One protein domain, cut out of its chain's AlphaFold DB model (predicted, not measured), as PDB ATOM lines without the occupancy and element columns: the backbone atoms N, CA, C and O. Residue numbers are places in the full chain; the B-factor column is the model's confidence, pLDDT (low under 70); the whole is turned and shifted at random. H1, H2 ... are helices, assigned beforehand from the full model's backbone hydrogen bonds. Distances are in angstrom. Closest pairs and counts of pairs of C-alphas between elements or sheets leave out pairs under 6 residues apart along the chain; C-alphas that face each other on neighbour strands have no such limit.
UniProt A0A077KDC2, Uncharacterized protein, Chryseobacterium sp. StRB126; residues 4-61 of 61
ATOM      1  N   THR A   4     464.625 397.344 397.861       91.19
ATOM      2  CA  THR A   4     463.674 397.961 396.931       91.19
ATOM      3  C   THR A   4     464.381 398.622 395.752       91.19
ATOM      4  O   THR A   4     464.031 398.344 394.610       91.19
ATOM      5  N   ASP A   5     465.408 399.435 396.011       91.00
ATOM      6  CA  ASP A   5     466.204 400.106 394.979       91.00
ATOM      7  C   ASP A   5     466.868 399.082 394.051       91.00
ATOM      8  O   ASP A   5     466.890 399.255 392.836       91.00
ATOM      9  N   TYR A   6     467.395 397.996 394.625       92.25
ATOM     10  CA  TYR A   6     468.014 396.915 393.864       92.25
ATOM     11  C   TYR A   6     467.012 396.226 392.933       92.25
ATOM     12  O   TYR A   6     467.321 396.003 391.765       92.25
ATOM     13  N   LEU A   7     465.800 395.928 393.411       92.69
ATOM     14  CA  LEU A   7     464.765 395.259 392.614       92.69
ATOM     15  C   LEU A   7     464.221 396.127 391.467       92.69
ATOM     16  O   LEU A   7     463.651 395.581 390.522       92.69
ATOM     17  N   GLN A   8     464.416 397.448 391.509       94.19
ATOM     18  CA  GLN A   8     464.083 398.345 390.395       94.19
ATOM     19  C   GLN A   8     465.120 398.311 389.260       94.19
ATOM     20  O   GLN A   8     464.824 398.769 388.156       94.19
ATOM     21  N   LEU A   9     466.322 397.775 389.498       92.81
ATOM     22  CA  LEU A   9     467.349 397.687 388.464       92.81
ATOM     23  C   LEU A   9     466.974 396.669 387.372       92.81
ATOM     24  O   LEU A   9     466.298 395.667 387.658       92.81
ATOM     25  N   PRO A  10     467.468 396.864 386.134       94.38
ATOM     26  CA  PRO A  10     467.372 395.867 385.075       94.38
ATOM     27  C   PRO A  10     467.942 394.515 385.515       94.38
ATOM     28  O   PRO A  10     468.971 394.450 386.185       94.38
ATOM     29  N   ILE A  11     467.319 393.415 385.080       92.25
ATOM     30  CA  ILE A  11     467.731 392.057 385.481       92.25
ATOM     31  C   ILE A  11     469.209 391.785 385.147       92.25
ATOM     32  O   ILE A  11     469.897 391.112 385.912       92.25
ATOM     33  N   SER A  12     469.722 392.331 384.039       90.81
ATOM     34  CA  SER A  12     471.138 392.228 383.661       90.81
ATOM     35  C   SER A  12     472.072 392.832 384.712       90.81
ATOM     36  O   SER A  12     473.061 392.202 385.080       90.81
ATOM     37  N   GLU A  13     471.733 394.010 385.237       91.06
ATOM     38  CA  GLU A  13     472.502 394.682 386.287       91.06
ATOM     39  C   GLU A  13     472.374 393.938 387.616       91.06
ATOM     40  O   GLU A  13     473.375 393.680 388.283       91.06
ATOM     41  N   ARG A  14     471.160 393.495 387.971       92.25
ATOM     42  CA  ARG A  14     470.927 392.686 389.177       92.25
ATOM     43  C   ARG A  14     471.755 391.408 389.176       92.25
ATOM     44  O   ARG A  14     472.363 391.090 390.201       92.25
ATOM     45  N   LYS A  15     471.814 390.721 388.028       90.56
ATOM     46  CA  LYS A  15     472.623 389.515 387.802       90.56
ATOM     47  C   LYS A  15     474.108 389.824 387.940       90.56
ATOM     48  O   LYS A  15     474.782 389.133 388.695       90.56
ATOM     49  N   GLN A  16     474.590 390.887 387.299       89.19
ATOM     50  CA  GLN A  16     475.984 391.314 387.417       89.19
ATOM     51  C   GLN A  16     476.369 391.564 388.883       89.19
ATOM     52  O   GLN A  16     477.337 390.977 389.364       89.19
ATOM     53  N   ILE A  17     475.554 392.331 389.615       88.81
ATOM     54  CA  ILE A  17     475.780 392.672 391.027       88.81
ATOM     55  C   ILE A  17     475.920 391.422 391.901       88.81
ATOM     56  O   ILE A  17     476.798 391.386 392.763       88.81
ATOM     57  N   VAL A  18     475.077 390.399 391.705       88.19
ATOM     58  CA  VAL A  18     475.127 389.175 392.526       88.19
ATOM     59  C   VAL A  18     476.221 388.193 392.107       88.19
ATOM     60  O   VAL A  18     476.618 387.350 392.911       88.19
ATOM     61  N   THR A  19     476.703 388.277 390.866       84.00
ATOM     62  CA  THR A  19     477.762 387.392 390.354       84.00
ATOM     63  C   THR A  19     479.160 387.961 390.537       84.00
ATOM     64  O   THR A  19     480.114 387.191 390.658       84.00
ATOM     65  N   GLU A  20     479.304 389.284 390.566       81.12
ATOM     66  CA  GLU A  20     480.606 389.922 390.698       81.12
ATOM     67  C   GLU A  20     481.029 390.064 392.172       81.12
ATOM     68  O   GLU A  20     480.224 390.424 393.045       81.12
ATOM     69  N   PRO A  21     482.313 389.807 392.481       63.66
ATOM     70  CA  PRO A  21     482.884 390.093 393.786       63.66
ATOM     71  C   PRO A  21     483.069 391.608 393.922       63.66
ATOM     72  O   PRO A  21     484.132 392.159 393.644       63.66
ATOM     73  N   VAL A  22     482.011 392.303 394.328       62.81
ATOM     74  CA  VAL A  22     482.075 393.742 394.586       62.81
ATOM     75  C   VAL A  22     482.812 393.947 395.913       62.81
ATOM     76  O   VAL A  22     482.359 393.485 396.954       62.81
ATOM     77  N   GLY A  23     483.968 394.615 395.890       55.81
ATOM     78  CA  GLY A  23     484.829 394.864 397.061       55.81
ATOM     79  C   GLY A  23     484.274 395.869 398.084       55.81
ATOM     80  O   GLY A  23     485.043 396.507 398.801       55.81
ATOM     81  N   ILE A  24     482.955 396.044 398.137       59.25
ATOM     82  CA  ILE A  24     482.243 396.950 399.042       59.25
ATOM     83  C   ILE A  24     481.464 396.082 400.038       59.25
ATOM     84  O   ILE A  24     480.979 395.015 399.679       59.25
ATOM     85  N   LYS A  25     481.342 396.529 401.296       67.56
ATOM     86  CA  LYS A  25     480.454 395.887 402.278       67.56
ATOM     87  C   LYS A  25     479.019 395.924 401.758       67.56
ATOM     88  O   LYS A  25     478.347 396.954 401.847       67.56
ATOM     89  N   ASP A  26     478.575 394.800 401.222       78.56
ATOM     90  CA  ASP A  26     477.196 394.610 400.828       78.56
ATOM     91  C   ASP A  26     476.297 394.621 402.076       78.56
ATOM     92  O   ASP A  26     476.705 394.203 403.162       78.56
ATOM     93  N   PRO A  27     475.051 395.099 401.965       85.69
ATOM     94  CA  PRO A  27     474.057 394.865 402.995       85.69
ATOM     95  C   PRO A  27     473.860 393.360 403.211       85.69
ATOM     96  O   PRO A  27     473.890 392.580 402.258       85.69
ATOM     97  N   LEU A  28     473.532 392.964 404.441       89.06
ATOM     98  CA  LEU A  28     473.351 391.560 404.829       89.06
ATOM     99  C   LEU A  28     472.398 390.777 403.905       89.06
ATOM    100  O   LEU A  28     472.612 389.597 403.640       89.06
ATOM    101  N   TRP A  29     471.331 391.413 403.409       90.31
ATOM    102  CA  TRP A  29     470.388 390.768 402.488       90.31
ATOM    103  C   TRP A  29     471.051 390.384 401.156       90.31
ATOM    104  O   TRP A  29     470.748 389.327 400.607       90.31
ATOM    105  N   MET A  30     471.981 391.205 400.664       91.25
ATOM    106  CA  MET A  30     472.672 390.988 399.397       91.25
ATOM    107  C   MET A  30     473.740 389.911 399.552       91.25
ATOM    108  O   MET A  30     473.826 389.030 398.702       91.25
ATOM    109  N   GLU A  31     474.472 389.894 400.670       90.06
ATOM    110  CA  GLU A  31     475.383 388.786 400.992       90.06
ATOM    111  C   GLU A  31     474.638 387.445 401.040       90.06
ATOM    112  O   GLU A  31     475.095 386.452 400.465       90.06
ATOM    113  N   ARG A  32     473.451 387.413 401.660       91.38
ATOM    114  CA  ARG A  32     472.597 386.216 401.688       91.38
ATOM    115  C   ARG A  32     472.136 385.803 400.292       91.38
ATOM    116  O   ARG A  32     472.221 384.621 399.974       91.38
ATOM    117  N   LEU A  33     471.700 386.745 399.452       92.62
ATOM    118  CA  LEU A  33     471.280 386.452 398.077       92.62
ATOM    119  C   LEU A  33     472.443 385.925 397.221       92.62
ATOM    120  O   LEU A  33     472.303 384.895 396.562       92.62
ATOM    121  N   LYS A  34     473.614 386.570 397.287       91.56
ATOM    122  CA  LYS A  34     474.849 386.112 396.625       91.56
ATOM    123  C   LYS A  34     475.222 384.698 397.054       91.56
ATOM    124  O   LYS A  34     475.523 383.849 396.215       91.56
ATOM    125  N   THR A  35     475.159 384.428 398.356       91.44
ATOM    126  CA  THR A  35     475.463 383.104 398.909       91.44
ATOM    127  C   THR A  35     474.436 382.066 398.453       91.44
ATOM    128  O   THR A  35     474.827 381.003 397.975       91.44
ATOM    129  N   ALA A  36     473.138 382.390 398.484       92.88
ATOM    130  CA  ALA A  36     472.070 381.525 397.977       92.88
ATOM    131  C   ALA A  36     472.290 381.139 396.508       92.88
ATOM    132  O   ALA A  36     472.147 379.969 396.147       92.88
ATOM    133  N   ILE A  37     472.686 382.094 395.663       91.62
ATOM    134  CA  ILE A  37     472.990 381.851 394.247       91.62
ATOM    135  C   ILE A  37     474.242 380.987 394.088       91.62
ATOM    136  O   ILE A  37     474.198 379.983 393.373       91.62
ATOM    137  N   LYS A  38     475.330 381.326 394.786       90.38
ATOM    138  CA  LYS A  38     476.603 380.591 394.734       90.38
ATOM    139  C   LYS A  38     476.449 379.132 395.167       90.38
ATOM    140  O   LYS A  38     476.956 378.237 394.497       90.38
ATOM    141  N   GLU A  39     475.729 378.891 396.258       92.75
ATOM    142  CA  GLU A  39     475.483 377.548 396.797       92.75
ATOM    143  C   GLU A  39     474.300 376.839 396.128       92.75
ATOM    144  O   GLU A  39     474.038 375.671 396.407       92.75
ATOM    145  N   LYS A  40     473.570 377.532 395.243       91.25
ATOM    146  CA  LYS A  40     472.291 377.076 394.675       91.25
ATOM    147  C   LYS A  40     471.300 376.640 395.766       91.25
ATOM    148  O   LYS A  40     470.513 375.716 395.558       91.25
ATOM    149  N   ASN A  41     471.323 377.331 396.903       93.12
ATOM    150  CA  ASN A  41     470.587 376.986 398.108       93.12
ATOM    151  C   ASN A  41     469.599 378.107 398.505       93.12
ATOM    152  O   ASN A  41     470.003 379.074 399.155       93.12
ATOM    153  N   PRO A  42     468.302 377.988 398.162       90.94
ATOM    154  CA  PRO A  42     467.299 379.004 398.495       90.94
ATOM    155  C   PRO A  42     467.003 379.104 400.002       90.94
ATOM    156  O   PRO A  42     466.492 380.121 400.465       90.94
ATOM    157  N   TRP A  43     467.371 378.100 400.810       92.81
ATOM    158  CA  TRP A  43     467.130 378.119 402.259       92.81
ATOM    159  C   TRP A  43     467.865 379.260 402.979       92.81
ATOM    160  O   TRP A  43     467.442 379.686 404.050       92.81
ATOM    161  N   ILE A  44     468.919 379.811 402.374       91.38
ATOM    162  CA  ILE A  44     469.708 380.930 402.916       91.38
ATOM    163  C   ILE A  44     468.895 382.235 402.986       91.38
ATOM    164  O   ILE A  44     469.164 383.108 403.815       91.38
ATOM    165  N   ILE A  45     467.875 382.360 402.138       92.56
ATOM    166  CA  ILE A  45     467.042 383.560 401.986       92.56
ATOM    167  C   ILE A  45     465.560 383.298 402.275       92.56
ATOM    168  O   ILE A  45     464.744 384.196 402.103       92.56
ATOM    169  N   ILE A  46     465.208 382.107 402.769       90.75
ATOM    170  CA  ILE A  46     463.813 381.668 402.936       90.75
ATOM    171  C   ILE A  46     462.947 382.598 403.795       90.75
ATOM    172  O   ILE A  46     461.739 382.681 403.605       90.75
ATOM    173  N   PHE A  47     463.554 383.325 404.732       89.69
ATOM    174  CA  PHE A  47     462.843 384.244 405.622       89.69
ATOM    175  C   PHE A  47     462.420 385.558 404.948       89.69
ATOM    176  O   PHE A  47     461.821 386.408 405.603       89.69
ATOM    177  N   ASN A  48     462.745 385.755 403.669       91.56
ATOM    178  CA  ASN A  48     462.378 386.941 402.912       91.56
ATOM    179  C   ASN A  48     461.815 386.531 401.541       91.56
ATOM    180  O   ASN A  48     462.537 386.002 400.696       91.56
ATOM    181  N   CYS A  49     460.519 386.784 401.339       92.88
ATOM    182  CA  CYS A  49     459.811 386.425 400.109       92.88
ATOM    183  C   CYS A  49     460.394 387.145 398.884       92.88
ATOM    184  O   CYS A  49     460.633 386.500 397.871       92.88
ATOM    185  N   ASP A  50     460.730 388.432 399.010       94.31
ATOM    186  CA  ASP A  50     461.311 389.216 397.916       94.31
ATOM    187  C   ASP A  50     462.671 388.651 397.474       94.31
ATOM    188  O   ASP A  50     462.969 388.573 396.283       94.31
ATOM    189  N   LEU A  51     463.501 388.205 398.425       93.75
ATOM    190  CA  LEU A  51     464.776 387.559 398.096       93.75
ATOM    191  C   LEU A  51     464.560 386.205 397.416       93.75
ATOM    192  O   LEU A  51     465.284 385.880 396.475       93.75
ATOM    193  N   MET A  52     463.592 385.412 397.881       95.06
ATOM    194  CA  MET A  52     463.240 384.128 397.265       95.06
ATOM    195  C   MET A  52     462.778 384.304 395.816       95.06
ATOM    196  O   MET A  52     463.270 383.605 394.922       95.06
ATOM    197  N   ASP A  53     461.888 385.261 395.568       94.56
ATOM    198  CA  ASP A  53     461.405 385.585 394.225       94.56
ATOM    199  C   ASP A  53     462.545 386.061 393.325       94.56
ATOM    200  O   ASP A  53     462.661 385.630 392.171       94.56
ATOM    201  N   GLU A  54     463.445 386.882 393.861       94.31
ATOM    202  CA  GLU A  54     464.617 387.338 393.127       94.31
ATOM    203  C   GLU A  54     465.582 386.192 392.801       94.31
ATOM    204  O   GLU A  54     466.021 386.064 391.660       94.31
ATOM    205  N   TYR A  55     465.866 385.295 393.747       94.12
ATOM    206  CA  TYR A  55     466.681 384.103 393.493       94.12
ATOM    207  C   TYR A  55     466.112 383.257 392.350       94.12
ATOM    208  O   TYR A  55     466.847 382.813 391.462       94.12
ATOM    209  N   HIS A  56     464.794 383.050 392.337       93.06
ATOM    210  CA  HIS A  56     464.134 382.325 391.256       93.06
ATOM    211  C   HIS A  56     464.151 383.097 389.935       93.06
ATOM    212  O   HIS A  56     464.306 382.476 388.880       93.06
ATOM    213  N   THR A  57     464.031 384.423 389.975       93.62
ATOM    214  CA  THR A  57     464.116 385.291 388.794       93.62
ATOM    215  C   THR A  57     465.502 385.213 388.162       93.62
ATOM    216  O   THR A  57     465.623 384.909 386.976       93.62
ATOM    217  N   LEU A  58     466.554 385.362 388.965       90.81
ATOM    218  CA  LEU A  58     467.946 385.309 388.519       90.81
ATOM    219  C   LEU A  58     468.372 383.922 388.025       90.81
ATOM    220  O   LEU A  58     469.287 383.819 387.213       90.81
ATOM    221  N   LYS A  59     467.710 382.853 388.486       87.06
ATOM    222  CA  LYS A  59     467.940 381.480 388.009       87.06
ATOM    223  C   LYS A  59     467.267 381.184 386.662       87.06
ATOM    224  O   LYS A  59     467.710 380.273 385.963       87.06
ATOM    225  N   LYS A  60     466.175 381.880 386.325       79.12
ATOM    226  CA  LYS A  60     465.420 381.677 385.072       79.12
ATOM    227  C   LYS A  60     466.053 382.375 383.862       79.12
ATOM    228  O   LYS A  60     465.745 381.986 382.740       79.12
ATOM    229  N   VAL A  61     466.887 383.390 384.096       61.88
ATOM    230  CA  VAL A  61     467.588 384.204 383.082       61.88
ATOM    231  C   VAL A  61     469.021 383.734 382.914       61.88
ATOM    232  O   VAL A  61     469.539 383.746 381.781       61.88
TER     233      VAL A  61
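What this domain is: This is residues 4 to 61 of the 61 residues of an uncharacterized protein of Chryseobacterium sp. StRB126 (UniProt A0A077KDC2). This is a small rounded cluster of helices, in which the two longest, H3 and H5, run side by side at a slant and the shorter H2 is set crosswise to both. The four-residue H4 packs on H3 and H5 on the side away from H2, and the equally short H1 lies at the margin, near H2 and H5. The printed part has 58 residues with five named helices, in the order H1, H2, H3, H4, H5, and no named strand; the class is all helix. The whole is compact, with a radius of gyration of the C-alphas of 10.4 A, and spans 24 by 21 by 20 A.

How they stand to each other: Along the printed part come H1, residues 4 to 7, H2, residues 11 to 19, H3, residues 28 to 39, H4, residues 42 to 45, and H5, residues 49 to 60. H1 is close to but not clearly touching H2, their closest C-alphas being those of Tyr 6 and Arg 14, 7.0 A apart. H1 is also close to but not clearly touching H5, with the C-alphas of Leu 7 and Glu 54 closest at 7.9 A. H2 touches H3, about perpendicular at 83 degrees, with the C-alphas of Val 18 and Lys 34 closest at 5.1 A. H2 and H5 only just touch, with 3 pairs of C-alphas within 8 A, and H5 does so with residue 58 alone; the closest C-alphas are those of Lys 15 and Leu 58, 6.3 A apart, and the lines are about perpendicular at 82 degrees. H3 touches H4, with the C-alphas of Ala 36 and Pro 42 closest at 5.4 A. H3 and H5 touch and run the same way at a steep tilt of 37 degrees, only just past shallow; the closest C-alphas are those of Leu 33 and Leu 51, 6.6 A apart. H4 touches H5, with the C-alphas of Ile 45 and Leu 51 closest at 6.0 A. H5 touches both H3 and H4 with residues 51 to 55 alone. H1 is apart from H3 and H4, and H2 is apart from H4. In H2, H3 and H5 every O i to N i+4 pair is within hydrogen-bond range; H1 and H4 are too short for such a pair, and each has its one O i to N i+3 pair within range.

Where its parts are: H1 begins at C-alpha 4, at (463.674, 397.961, 396.931). H2 measures 12.1 A from first to last C-alpha, H3 16.3 A and H5 16.7 A. H3 begins at C-alpha 28, at (473.351, 391.560, 404.829), and H5 ends at C-alpha 60, at (465.420, 381.677, 385.072).

The domain as a whole: The two C-alphas farthest apart are those of Lys 25 and Lys 60, at 26.9 A. The printed part has no cut and ends at Val 61, the chain's last residue. The links from H1 to H2, H3 to H4 and H4 to H5 are tight, and the 8-residue link from H2 to H3 is short. The mean pLDDT of the printed part is 87.8; residues 21 to 25 and residue 61 are under 70.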